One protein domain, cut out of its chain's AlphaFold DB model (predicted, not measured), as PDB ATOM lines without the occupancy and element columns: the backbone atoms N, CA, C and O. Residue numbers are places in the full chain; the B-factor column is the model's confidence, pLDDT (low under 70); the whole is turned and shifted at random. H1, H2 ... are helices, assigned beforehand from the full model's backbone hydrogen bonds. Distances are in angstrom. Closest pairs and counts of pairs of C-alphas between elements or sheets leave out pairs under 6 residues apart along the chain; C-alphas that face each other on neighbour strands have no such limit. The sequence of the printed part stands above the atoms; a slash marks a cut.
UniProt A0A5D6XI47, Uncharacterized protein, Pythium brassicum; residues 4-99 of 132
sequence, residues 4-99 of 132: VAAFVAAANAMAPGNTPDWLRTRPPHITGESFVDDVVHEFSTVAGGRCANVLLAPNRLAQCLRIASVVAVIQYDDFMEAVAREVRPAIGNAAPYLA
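Overview. This is residues 4 to 99 of the 132 residues of an uncharacterized protein of Pythium brassicum (UniProt A0A5D6XI47). Four helices follow one another round a loose ring: the longest, H3, faces H2 across the body, and the shorter H1 and H4, crossed steeply, bridge them at one end. A long loop with a tiny strand-like pairing, residues 45 to 60, makes the other end, and the tail, residues 88 to 99, loops out beyond H4 and folds back. The printed part has 96 residues with four named helices, H1, H2, H3 and H4 in chain order, and no named strand; its class is all helix. It is compact, with a radius of gyration of the C-alphas of 14.0 A and spans of 40 by 27 by 21 A.

Along the chain. H3, residues 61 to 75, is 21.1 A long and begins at C-alpha 61 (23.208, 11.901, 2.573). H2, residues 32 to 44, is 18.2 A long. H1, residues 4 to 13, begins at C-alpha 4 (31.968, 31.617, 24.169), and H4, residues 78 to 87, ends at C-alpha 87 (24.455, 32.632, 30.339); each is 14.3 A long.

Arrangement. H3 and H2, a helical hairpin, only just touch, with 3 pairs of C-alphas within 8 A; the closest are those of Phe 43 and Ile 67, 6.5 A apart. They run opposite ways at a steep tilt of 37 degrees, only just beyond shallow. H3 and H4 are close but not clearly touching, the closest C-alphas, of Ile 74 and Met 80, being 7.1 A apart. H4 touches H1 at a steep tilt of 66 degrees, opposite ways, closest at the C-alphas of Ala 11 and Val 83, 5.6 A. H1 touches residues 32 to 35 of H2 alone, about perpendicular at 88 degrees, closest at the C-alphas of Val 4 and Gly 32, 6.4 A. H1 and H3 are apart, as are H2 and H4. In H1, H2, H3 and H4 every O i to N i+4 pair is within hydrogen-bond range.

Size, cuts and confidence. The two C-alphas farthest apart, of Arg 60 and Pro 89, are 40.1 A apart. The printed part has no cut. The links H1 to H2 and H2 to H3 are long; H3 to H4 is tight. Mean pLDDT of the printed part is 75.3, with residues 16 to 17, 48 to 61, 63 and 90 to 99 under 70.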
ATOM      1  N   VAL A   4      31.224  32.851  23.885       73.06
ATOM      2  CA  VAL A   4      31.968  31.617  24.169       73.06
ATOM      3  C   VAL A   4      32.634  31.702  25.538       73.06
ATOM      4  O   VAL A   4      32.522  30.772  26.329       73.06
ATOM      5  N   ALA A   5      33.260  32.834  25.868       79.00
ATOM      6  CA  ALA A   5      33.882  33.031  27.177       79.00
ATOM      7  C   ALA A   5      32.852  32.991  28.322       79.00
ATOM      8  O   ALA A   5      33.099  32.361  29.351       79.00
ATOM      9  N   ALA A   6      31.679  33.608  28.131       78.75
ATOM     10  CA  ALA A   6      30.585  33.552  29.101       78.75
ATOM     11  C   ALA A   6      30.041  32.121  29.270       78.75
ATOM     12  O   ALA A   6      29.808  31.679  30.395       78.75
ATOM     13  N   PHE A   7      29.904  31.384  28.164       83.50
ATOM     14  CA  PHE A   7      29.498  29.980  28.180       83.50
ATOM     15  C   PHE A   7      30.485  29.095  28.937       83.50
ATOM     16  O   PHE A   7      30.083  28.356  29.829       83.50
ATOM     17  N   VAL A   8      31.779  29.204  28.639       86.19
ATOM     18  CA  VAL A   8      32.828  28.419  29.303       86.19
ATOM     19  C   VAL A   8      32.881  28.715  30.803       86.19
ATOM     20  O   VAL A   8      33.001  27.792  31.606       86.19
ATOM     21  N   ALA A   9      32.740  29.982  31.201       87.50
ATOM     22  CA  ALA A   9      32.689  30.358  32.612       87.50
ATOM     23  C   ALA A   9      31.502  29.700  33.340       87.50
ATOM     24  O   ALA A   9      31.684  29.135  34.416       87.50
ATOM     25  N   ALA A  10      30.311  29.720  32.734       87.12
ATOM     26  CA  ALA A  10      29.130  29.066  33.290       87.12
ATOM     27  C   ALA A  10      29.265  27.533  33.307       87.12
ATOM     28  O   ALA A  10      28.935  26.902  34.306       87.12
ATOM     29  N   ALA A  11      29.820  26.933  32.251       88.00
ATOM     30  CA  ALA A  11      30.082  25.498  32.176       88.00
ATOM     31  C   ALA A  11      31.045  25.035  33.279       88.00
ATOM     32  O   ALA A  11      30.808  24.013  33.916       88.00
ATOM     33  N   ASN A  12      32.092  25.812  33.562       91.19
ATOM     34  CA  ASN A  12      33.046  25.505  34.627       91.19
ATOM     35  C   ASN A  12      32.474  25.666  36.040       91.19
ATOM     36  O   ASN A  12      33.012  25.074  36.974       91.19
ATOM     37  N   ALA A  13      31.401  26.442  36.202       89.88
ATOM     38  CA  ALA A  13      30.694  26.597  37.470       89.88
ATOM     39  C   ALA A  13      29.668  25.476  37.737       89.88
ATOM     40  O   ALA A  13      29.160  25.371  38.854       89.88
ATOM     41  N   MET A  14      29.361  24.637  36.740       85.38
ATOM     42  CA  MET A  14      28.431  23.517  36.895       85.38
ATOM     43  C   MET A  14      29.027  22.390  37.742       85.38
ATOM     44  O   MET A  14      30.229  22.123  37.720       85.38
ATOM     45  N   ALA A  15      28.160  21.675  38.466       75.69
ATOM     46  CA  ALA A  15      28.569  20.517  39.248       75.69
ATOM     47  C   ALA A  15      29.138  19.404  38.335       75.69
ATOM     48  O   ALA A  15      28.510  19.060  37.330       75.69
ATOM     49  N   PRO A  16      30.278  18.778  38.689       67.81
ATOM     50  CA  PRO A  16      31.002  17.849  37.812       67.81
ATOM     51  C   PRO A  16      30.245  16.558  37.433       67.81
ATOM     52  O   PRO A  16      30.686  15.843  36.540       67.81
ATOM     53  N   GLY A  17      29.106  16.255  38.065       68.00
ATOM     54  CA  GLY A  17      28.338  15.023  37.831       68.00
ATOM     55  C   GLY A  17      27.340  15.057  36.669       68.00
ATOM     56  O   GLY A  17      26.881  13.998  36.260       68.00
ATOM     57  N   ASN A  18      27.019  16.234  36.121       73.00
ATOM     58  CA  ASN A  18      25.990  16.383  35.080       73.00
ATOM     59  C   ASN A  18      26.583  16.627  33.688       73.00
ATOM     60  O   ASN A  18      25.924  17.226  32.848       73.00
ATOM     61  N   THR A  19      27.838  16.243  33.444       82.88
ATOM     62  CA  THR A  19      28.463  16.491  32.141       82.88
ATOM     63  C   THR A  19      28.264  15.321  31.184       82.88
ATOM     64  O   THR A  19      28.484  14.177  31.574       82.88
ATOM     65  N   PRO A  20      27.890  15.587  29.922       83.56
ATOM     66  CA  PRO A  20      27.574  14.535  28.970       83.56
ATOM     67  C   PRO A  20      28.827  13.790  28.516       83.56
ATOM     68  O   PRO A  20      29.930  14.339  28.528       83.56
ATOM     69  N   ASP A  21      28.678  12.534  28.101       85.94
ATOM     70  CA  ASP A  21      29.812  11.653  27.786       85.94
ATOM     71  C   ASP A  21      30.677  12.142  26.619       85.94
ATOM     72  O   ASP A  21      31.885  11.902  26.609       85.94
ATOM     73  N   TRP A  22      30.085  12.869  25.668       83.38
ATOM     74  CA  TRP A  22      30.808  13.438  24.529       83.38
ATOM     75  C   TRP A  22      31.768  14.573  24.938       83.38
ATOM     76  O   TRP A  22      32.754  14.834  24.246       83.38
ATOM     77  N   LEU A  23      31.525  15.233  26.078       87.38
ATOM     78  CA  LEU A  23      32.340  16.340  26.575       87.38
ATOM     79  C   LEU A  23      33.539  15.808  27.371       87.38
ATOM     80  O   LEU A  23      33.455  15.557  28.575       87.38
ATOM     81  N   ARG A  24      34.678  15.630  26.701       88.19
ATOM     82  CA  ARG A  24      35.868  15.010  27.304       88.19
ATOM     83  C   ARG A  24      36.553  15.908  28.331       88.19
ATOM     84  O   ARG A  24      37.078  15.400  29.324       88.19
ATOM     85  N   THR A  25      36.569  17.220  28.112       90.19
ATOM     86  CA  THR A  25      37.136  18.174  29.066       90.19
ATOM     87  C   THR A  25      36.096  18.503  30.127       90.19
ATOM     88  O   THR A  25      35.063  19.101  29.840       90.19
ATOM     89  N   ARG A  26      36.350  18.101  31.375       89.75
ATOM     90  CA  ARG A  26      35.382  18.264  32.466       89.75
ATOM     91  C   ARG A  26      35.539  19.622  33.175       89.75
ATOM     92  O   ARG A  26      36.674  20.078  33.359       89.75
ATOM     93  N   PRO A  27      34.439  20.243  33.643       89.31
ATOM     94  CA  PRO A  27      34.479  21.345  34.598       89.31
ATOM     95  C   PRO A  27      35.387  21.016  35.795       89.31
ATOM     96  O   PRO A  27      35.417  19.860  36.228       89.31
ATOM     97  N   PRO A  28      36.131  21.990  36.352       91.31
ATOM     98  CA  PRO A  28      36.206  23.408  35.976       91.31
ATOM     99  C   PRO A  28      37.291  23.728  34.923       91.31
ATOM    100  O   PRO A  28      37.759  24.863  34.850       91.31
ATOM    101  N   HIS A  29      37.738  22.748  34.130       90.81
ATOM    102  CA  HIS A  29      38.900  22.891  33.241       90.81
ATOM    103  C   HIS A  29      38.548  23.164  31.774       90.81
ATOM    104  O   HIS A  29      39.427  23.102  30.915       90.81
ATOM    105  N   ILE A  30      37.281  23.440  31.459       90.31
ATOM    106  CA  ILE A  30      36.857  23.734  30.090       90.31
ATOM    107  C   ILE A  30      37.480  25.065  29.667       90.31
ATOM    108  O   ILE A  30      37.401  26.062  30.383       90.31
ATOM    109  N   THR A  31      38.080  25.095  28.483       90.56
ATOM    110  CA  THR A  31      38.492  26.316  27.788       90.56
ATOM    111  C   THR A  31      37.703  26.440  26.485       90.56
ATOM    112  O   THR A  31      37.074  25.482  26.033       90.56
ATOM    113  N   GLY A  32      37.721  27.615  25.848       84.19
ATOM    114  CA  GLY A  32      37.087  27.770  24.532       84.19
ATOM    115  C   GLY A  32      37.669  26.803  23.494       84.19
ATOM    116  O   GLY A  32      36.928  26.209  22.717       84.19
ATOM    117  N   GLU A  33      38.985  26.589  23.529       85.19
ATOM    118  CA  GLU A  33      39.674  25.658  22.630       85.19
ATOM    119  C   GLU A  33      39.317  24.202  22.917       85.19
ATOM    120  O   GLU A  33      39.018  23.458  21.985       85.19
ATOM    121  N   SER A  34      39.295  23.797  24.191       88.44
ATOM    122  CA  SER A  34      38.964  22.419  24.560       88.44
ATOM    123  C   SER A  34      37.511  22.088  24.224       88.44
ATOM    124  O   SER A  34      37.223  20.998  23.745       88.44
ATOM    125  N   PHE A  35      36.598  23.047  24.410       85.56
ATOM    126  CA  PHE A  35      35.196  22.891  24.039       85.56
ATOM    127  C   PHE A  35      35.028  22.712  22.525       85.56
ATOM    128  O   PHE A  35      34.295  21.829  22.080       85.56
ATOM    129  N   VAL A  36      35.734  23.510  21.716       83.56
ATOM    130  CA  VAL A  36      35.727  23.355  20.255       83.56
ATOM    131  C   VAL A  36      36.315  22.003  19.839       83.56
ATOM    132  O   VAL A  36      35.733  21.353  18.972       83.56
ATOM    133  N   ASP A  37      37.418  21.557  20.449       84.50
ATOM    134  CA  ASP A  37      38.009  20.240  20.160       84.50
ATOM    135  C   ASP A  37      37.049  19.097  20.515       84.50
ATOM    136  O   ASP A  37      36.868  18.189  19.707       84.50
ATOM    137  N   ASP A  38      36.367  19.169  21.660       87.19
ATOM    138  CA  ASP A  38      35.396  18.159  22.092       87.19
ATOM    139  C   ASP A  38      34.202  18.072  21.124       87.19
ATOM    140  O   ASP A  38      33.830  16.982  20.681       87.19
ATOM    141  N   VAL A  39      33.657  19.217  20.695       83.00
ATOM    142  CA  VAL A  39      32.581  19.278  19.689       83.00
ATOM    143  C   VAL A  39      33.045  18.722  18.336       83.00
ATOM    144  O   VAL A  39      32.336  17.941  17.697       83.00
ATOM    145  N   VAL A  40      34.241  19.097  17.875       81.50
ATOM    146  CA  VAL A  40      34.810  18.579  16.618       81.50
ATOM    147  C   VAL A  40      35.075  17.079  16.715       81.50
ATOM    148  O   VAL A  40      34.842  16.353  15.744       81.50
ATOM    149  N   HIS A  41      35.556  16.601  17.861       83.62
ATOM    150  CA  HIS A  41      35.795  15.188  18.109       83.62
ATOM    151  C   HIS A  41      34.499  14.390  17.966       83.62
ATOM    152  O   HIS A  41      34.479  13.418  17.206       83.62
ATOM    153  N   GLU A  42      33.416  14.856  18.584       83.00
ATOM    154  CA  GLU A  42      32.103  14.220  18.492       83.00
ATOM    155  C   GLU A  42      31.602  14.171  17.041       83.00
ATOM    156  O   GLU A  42      31.257  13.105  16.524       83.00
ATOM    157  N   PHE A  43      31.687  15.282  16.301       76.81
ATOM    158  CA  PHE A  43      31.305  15.297  14.884       76.81
ATOM    159  C   PHE A  43      32.198  14.440  13.986       76.81
ATOM    160  O   PHE A  43      31.740  13.928  12.961       76.81
ATOM    161  N   SER A  44      33.469  14.256  14.342       77.06
ATOM    162  CA  SER A  44      34.395  13.459  13.538       77.06
ATOM    163  C   SER A  44      33.993  11.986  13.447       77.06
ATOM    164  O   SER A  44      34.338  11.328  12.465       77.06
ATOM    165  N   THR A  45      33.202  11.489  14.404       76.00
ATOM    166  CA  THR A  45      32.668  10.118  14.402       76.00
ATOM    167  C   THR A  45      31.646   9.876  13.282       76.00
ATOM    168  O   THR A  45      31.395   8.731  12.898       76.00
ATOM    169  N   VAL A  46      31.062  10.948  12.732       73.56
ATOM    170  CA  VAL A  46      29.973  10.898  11.740       73.56
ATOM    171  C   VAL A  46      30.288  11.648  10.440       73.56
ATOM    172  O   VAL A  46      29.570  11.490   9.447       73.56
ATOM    173  N   ALA A  47      31.364  12.436  10.420       70.00
ATOM    174  CA  ALA A  47      31.827  13.182   9.255       70.00
ATOM    175  C   ALA A  47      32.511  12.295   8.194       70.00
ATOM    176  O   ALA A  47      32.786  11.112   8.395       70.00
ATOM    177  N   GLY A  48      32.816  12.887   7.032       65.69
ATOM    178  CA  GLY A  48      33.625  12.247   5.984       65.69
ATOM    179  C   GLY A  48      35.118  12.129   6.326       65.69
ATOM    180  O   GLY A  48      35.879  11.581   5.534       65.69
ATOM    181  N   GLY A  49      35.526  12.666   7.479       65.31
ATOM    182  CA  GLY A  49      36.895  12.762   7.980       65.31
ATOM    183  C   GLY A  49      37.111  14.085   8.726       65.31
ATOM    184  O   GLY A  49      36.239  14.959   8.717       65.31
ATOM    185  N   ARG A  50      38.278  14.248   9.359       67.25
ATOM    186  CA  ARG A  50      38.686  15.499  10.021       67.25
ATOM    187  C   ARG A  50      40.131  15.872   9.694       67.25
ATOM    188  O   ARG A  50      40.971  14.991   9.526       67.25
ATOM    189  N   CYS A  51      40.412  17.168   9.668       53.12
ATOM    190  CA  CYS A  51      41.750  17.750   9.648       53.12
ATOM    191  C   CYS A  51      41.818  18.826  10.740       53.12
ATOM    192  O   CYS A  51      41.306  19.928  10.554       53.12
ATOM    193  N   ALA A  52      42.400  18.493  11.898       65.38
ATOM    194  CA  ALA A  52      42.328  19.326  13.105       65.38
ATOM    195  C   ALA A  52      40.869  19.734  13.413       65.38
ATOM    196  O   ALA A  52      40.019  18.852  13.552       65.38
ATOM    197  N   ASN A  53      40.581  21.040  13.438       58.53
ATOM    198  CA  ASN A  53      39.257  21.612  13.712       58.53
ATOM    199  C   ASN A  53      38.369  21.725  12.458       58.53
ATOM    200  O   ASN A  53      37.277  22.286  12.508       58.53
ATOM    201  N   VAL A  54      38.839  21.222  11.312       52.56
ATOM    202  CA  VAL A  54      38.116  21.236  10.038       52.56
ATOM    203  C   VAL A  54      37.482  19.871   9.802       52.56
ATOM    204  O   VAL A  54      38.171  18.856   9.688       52.56
ATOM    205  N   LEU A  55      36.158  19.842   9.683       61.16
ATOM    206  CA  LEU A  55      35.408  18.646   9.305       61.16
ATOM    207  C   LEU A  55      35.284  18.583   7.784       61.16
ATOM    208  O   LEU A  55      34.884  19.556   7.142       61.16
ATOM    209  N   LEU A  56      35.610  17.431   7.196       58.47
ATOM    210  CA  LEU A  56      35.362  17.211   5.776       58.47
ATOM    211  C   LEU A  56      33.856  17.058   5.556       58.47
ATOM    212  O   LEU A  56      33.186  16.299   6.266       58.47
ATOM    213  N   ALA A  57      33.339  17.793   4.567       60.19
ATOM    214  CA  ALA A  57      31.923  17.811   4.238       60.19
ATOM    215  C   ALA A  57      31.379  16.383   4.006       60.19
ATOM    216  O   ALA A  57      32.106  15.518   3.508       60.19
ATOM    217  N   PRO A  58      30.106  16.116   4.351       62.88
ATOM    218  CA  PRO A  58      29.492  14.814   4.132       62.88
ATOM    219  C   PRO A  58      29.574  14.396   2.666       62.88
ATOM    220  O   PRO A  58      29.038  15.070   1.790       62.88
ATOM    221  N   ASN A  59      30.171  13.237   2.405       67.00
ATOM    222  CA  ASN A  59      30.235  12.671   1.058       67.00
ATOM    223  C   ASN A  59      28.967  11.865   0.713       67.00
ATOM    224  O   ASN A  59      28.830  11.358  -0.401       67.00
ATOM    225  N   ARG A  60      28.043  11.688   1.674       66.69
ATOM    226  CA  ARG A  60      26.791  10.921   1.530       66.69
ATOM    227  C   ARG A  60      25.654  11.548   2.343       66.69
ATOM    228  O   ARG A  60      25.885  12.055   3.439       66.69
ATOM    229  N   LEU A  61      24.410  11.417   1.868       69.25
ATOM    230  CA  LEU A  61      23.208  11.901   2.573       69.25
ATOM    231  C   LEU A  61      23.100  11.343   4.001       69.25
ATOM    232  O   LEU A  61      22.784  12.083   4.926       69.25
ATOM    233  N   ALA A  62      23.434  10.064   4.193       71.38
ATOM    234  CA  ALA A  62      23.448   9.436   5.513       71.38
ATOM    235  C   ALA A  62      24.411  10.132   6.494       71.38
ATOM    236  O   ALA A  62      24.067  10.302   7.656       71.38
ATOM    237  N   GLN A  63      25.586  10.582   6.033       68.69
ATOM    238  CA  GLN A  63      26.529  11.347   6.862       68.69
ATOM    239  C   GLN A  63      25.974  12.740   7.187       68.69
ATOM    240  O   GLN A  63      26.090  13.192   8.317       68.69
ATOM    241  N   CYS A  64      25.312  13.394   6.227       71.31
ATOM    242  CA  CYS A  64      24.684  14.700   6.444       71.31
ATOM    243  C   CYS A  64      23.575  14.628   7.505       71.31
ATOM    244  O   CYS A  64      23.597  15.386   8.473       71.31
ATOM    245  N   LEU A  65      22.656  13.664   7.373       74.38
ATOM    246  CA  LEU A  65      21.594  13.438   8.356       74.38
ATOM    247  C   LEU A  65      22.166  13.106   9.735       74.38
ATOM    248  O   LEU A  65      21.672  13.610  10.735       74.38
ATOM    249  N   ARG A  66      23.236  12.310   9.792       74.06
ATOM    250  CA  ARG A  66      23.854  11.907  11.056       74.06
ATOM    251  C   ARG A  66      24.580  13.061  11.751       74.06
ATOM    252  O   ARG A  66      24.454  13.179  12.962       74.06
ATOM    253  N   ILE A  67      25.242  13.954  11.007       74.44
ATOM    254  CA  ILE A  67      25.755  15.220  11.562       74.44
ATOM    255  C   ILE A  67      24.603  16.052  12.128       74.44
ATOM    256  O   ILE A  67      24.692  16.491  13.268       74.44
ATOM    257  N   ALA A  68      23.511  16.231  11.379       74.38
ATOM    258  CA  ALA A  68      22.356  16.989  11.863       74.38
ATOM    259  C   ALA A  68      21.752  16.378  13.142       74.38
ATOM    260  O   ALA A  68      21.396  17.113  14.060       74.38
ATOM    261  N   SER A  69      21.692  15.046  13.239       76.81
ATOM    262  CA  SER A  69      21.261  14.352  14.458       76.81
ATOM    263  C   SER A  69      22.205  14.596  15.635       76.81
ATOM    264  O   SER A  69      21.726  14.888  16.723       76.81
ATOM    265  N   VAL A  70      23.524  14.531  15.432       77.81
ATOM    266  CA  VAL A  70      24.512  14.806  16.493       77.81
ATOM    267  C   VAL A  70      24.443  16.267  16.947       77.81
ATOM    268  O   VAL A  70      24.456  16.525  18.146       77.81
ATOM    269  N   VAL A  71      24.278  17.225  16.020       77.50
ATOM    270  CA  VAL A  71      24.056  18.642  16.367       77.50
ATOM    271  C   VAL A  71      22.838  18.772  17.277       77.50
ATOM    272  O   VAL A  71      22.917  19.449  18.296       77.50
ATOM    273  N   ALA A  72      21.723  18.128  16.919       72.81
ATOM    274  CA  ALA A  72      20.507  18.175  17.720       72.81
ATOM    275  C   ALA A  72      20.730  17.571  19.116       72.81
ATOM    276  O   ALA A  72      20.374  18.205  20.100       72.81
ATOM    277  N   VAL A  73      21.370  16.400  19.215       75.69
ATOM    278  CA  VAL A  73      21.672  15.758  20.509       75.69
ATOM    279  C   VAL A  73      22.514  16.672  21.400       75.69
ATOM    280  O   VAL A  73      22.164  16.858  22.556       75.69
ATOM    281  N   ILE A  74      23.568  17.295  20.861       75.94
ATOM    282  CA  ILE A  74      24.399  18.244  21.617       75.94
ATOM    283  C   ILE A  74      23.581  19.469  22.047       75.94
ATOM    284  O   ILE A  74      23.694  19.921  23.180       75.94
ATOM    285  N   GLN A  75      22.768  20.041  21.156       72.06
ATOM    286  CA  GLN A  75      22.005  21.257  21.458       72.06
ATOM    287  C   GLN A  75      20.913  21.049  22.511       72.06
ATOM    288  O   GLN A  75      20.658  21.970  23.282       72.06
ATOM    289  N   TYR A  76      20.283  19.874  22.523       72.06
ATOM    290  CA  TYR A  76      19.223  19.508  23.466       72.06
ATOM    291  C   TYR A  76      19.741  18.768  24.703       72.06
ATOM    292  O   TYR A  76      18.951  18.230  25.471       72.06
ATOM    293  N   ASP A  77      21.058  18.701  24.890       79.56
ATOM    294  CA  ASP A  77      21.641  18.084  26.069       79.56
ATOM    295  C   ASP A  77      21.322  18.908  27.330       79.56
ATOM    296  O   ASP A  77      21.460  20.135  27.330       79.56
ATOM    297  N   ASP A  78      20.928  18.238  28.417       82.69
ATOM    298  CA  ASP A  78      20.515  18.892  29.666       82.69
ATOM    299  C   ASP A  78      21.611  19.802  30.239       82.69
ATOM    300  O   ASP A  78      21.321  20.876  30.778       82.69
ATOM    301  N   PHE A  79      22.882  19.408  30.098       84.50
ATOM    302  CA  PHE A  79      24.009  20.240  30.503       84.50
ATOM    303  C   PHE A  79      24.088  21.498  29.646       84.50
ATOM    304  O   PHE A  79      24.218  22.606  30.169       84.50
ATOM    305  N   MET A  80      23.980  21.343  28.327       81.06
ATOM    306  CA  MET A  80      24.064  22.451  27.378       81.06
ATOM    307  C   MET A  80      22.915  23.442  27.576       81.06
ATOM    308  O   MET A  80      23.147  24.655  27.579       81.06
ATOM    309  N   GLU A  81      21.698  22.953  27.826       80.12
ATOM    310  CA  GLU A  81      20.552  23.790  28.175       80.12
ATOM    311  C   GLU A  81      20.735  24.503  29.520       80.12
ATOM    312  O   GLU A  81      20.414  25.692  29.632       80.12
ATOM    313  N   ALA A  82      21.258  23.808  30.536       82.00
ATOM    314  CA  ALA A  82      21.525  24.397  31.845       82.00
ATOM    315  C   ALA A  82      22.552  25.533  31.741       82.00
ATOM    316  O   ALA A  82      22.300  26.635  32.228       82.00
ATOM    317  N   VAL A  83      23.666  25.312  31.037       81.94
ATOM    318  CA  VAL A  83      24.693  26.345  30.834       81.94
ATOM    319  C   VAL A  83      24.125  27.511  30.024       81.94
ATOM    320  O   VAL A  83      24.301  28.671  30.396       81.94
ATOM    321  N   ALA A  84      23.375  27.238  28.953       79.00
ATOM    322  CA  ALA A  84      22.745  28.286  28.154       79.00
ATOM    323  C   ALA A  84      21.743  29.129  28.966       79.00
ATOM    324  O   ALA A  84      21.606  30.330  28.716       79.00
ATOM    325  N   ARG A  85      21.048  28.531  29.943       79.81
ATOM    326  CA  ARG A  85      20.125  29.233  30.848       79.81
ATOM    327  C   ARG A  85      20.857  30.195  31.780       79.81
ATOM    328  O   ARG A  85      20.401  31.327  31.916       79.81
ATOM    329  N   GLU A  86      21.992  29.780  32.337       81.94
ATOM    330  CA  GLU A  86      22.835  30.625  33.196       81.94
ATOM    331  C   GLU A  86      23.452  31.803  32.434       81.94
ATOM    332  O   GLU A  86      23.571  32.908  32.954       81.94
ATOM    333  N   VAL A  87      23.813  31.597  31.166       77.56
ATOM    334  CA  VAL A  87      24.455  32.632  30.339       77.56
ATOM    335  C   VAL A  87      23.439  33.630  29.779       77.56
ATOM    336  O   VAL A  87      23.787  34.783  29.511       77.56
ATOM    337  N   ARG A  88      22.171  33.221  29.625       73.12
ATOM    338  CA  ARG A  88      21.091  34.010  29.002       73.12
ATOM    339  C   ARG A  88      20.965  35.449  29.538       73.12
ATOM    340  O   ARG A  88      20.848  36.353  28.710       73.12
ATOM    341  N   PRO A  89      21.023  35.720  30.858       71.12
ATOM    342  CA  PRO A  89      20.938  37.085  31.382       71.12
ATOM    343  C   PRO A  89      22.116  37.973  30.954       71.12
ATOM    344  O   PRO A  89      21.938  39.173  30.762       71.12
ATOM    345  N   ALA A  90      23.309  37.395  30.772       67.81
ATOM    346  CA  ALA A  90      24.534  38.126  30.444       67.81
ATOM    347  C   ALA A  90      24.651  38.486  28.953       67.81
ATOM    348  O   ALA A  90      25.317  39.460  28.600       67.81
ATOM    349  N   ILE A  91      23.999  37.721  28.070       62.78
ATOM    350  CA  ILE A  91      24.085  37.901  26.609       62.78
ATOM    351  C   ILE A  91      22.912  38.698  26.013       62.78
ATOM    352  O   ILE A  91      22.861  38.903  24.798       62.78
ATOM    353  N   GLY A  92      21.991  39.180  26.859       60.53
ATOM    354  CA  GLY A  92      20.719  39.773  26.437       60.53
ATOM    355  C   GLY A  92      19.816  38.734  25.760       60.53
ATOM    356  O   GLY A  92      20.257  37.640  25.430       60.53
ATOM    357  N   ASN A  93      18.544  39.055  25.504       55.25
ATOM    358  CA  ASN A  93      17.570  38.153  24.852       55.25
ATOM    359  C   ASN A  93      17.922  37.744  23.391       55.25
ATOM    360  O   ASN A  93      17.036  37.379  22.617       55.25
ATOM    361  N   ALA A  94      19.191  37.812  22.977       56.12
ATOM    362  CA  ALA A  94      19.683  37.194  21.759       56.12
ATOM    363  C   ALA A  94      19.427  35.678  21.820       56.12
ATOM    364  O   ALA A  94      19.695  35.021  22.826       56.12
ATOM    365  N   ALA A  95      18.841  35.137  20.753       49.00
ATOM    366  CA  ALA A  95      18.354  33.764  20.730       49.00
ATOM    367  C   ALA A  95      19.471  32.739  21.051       49.00
ATOM    368  O   ALA A  95      20.594  32.897  20.566       49.00
ATOM    369  N   PRO A  96      19.170  31.684  21.834       52.69
ATOM    370  CA  PRO A  96      20.149  30.775  22.431       52.69
ATOM    371  C   PRO A  96      20.610  29.699  21.436       52.69
ATOM    372  O   PRO A  96      20.487  28.505  21.691       52.69
ATOM    373  N   TYR A  97      21.098  30.097  20.264       49.31
ATOM    374  CA  TYR A  97      21.618  29.141  19.291       49.31
ATOM    375  C   TYR A  97      23.120  28.960  19.505       49.31
ATOM    376  O   TYR A  97      23.910  29.838  19.164       49.31
ATOM    377  N   LEU A  98      23.507  27.801  20.045       47.94
ATOM    378  CA  LEU A  98      24.909  27.386  20.213       47.94
ATOM    379  C   LEU A  98      25.658  27.280  18.876       47.94
ATOM    380  O   LEU A  98      26.871  27.453  18.826       47.94
ATOM    381  N   ALA A  99      24.936  27.018  17.784       45.69
ATOM    382  CA  ALA A  99      25.493  26.951  16.443       45.69
ATOM    383  C   ALA A  99      24.544  27.597  15.431       45.69
ATOM    384  O   ALA A  99      23.324  27.439  15.506       45.69
TER     385      ALA A  99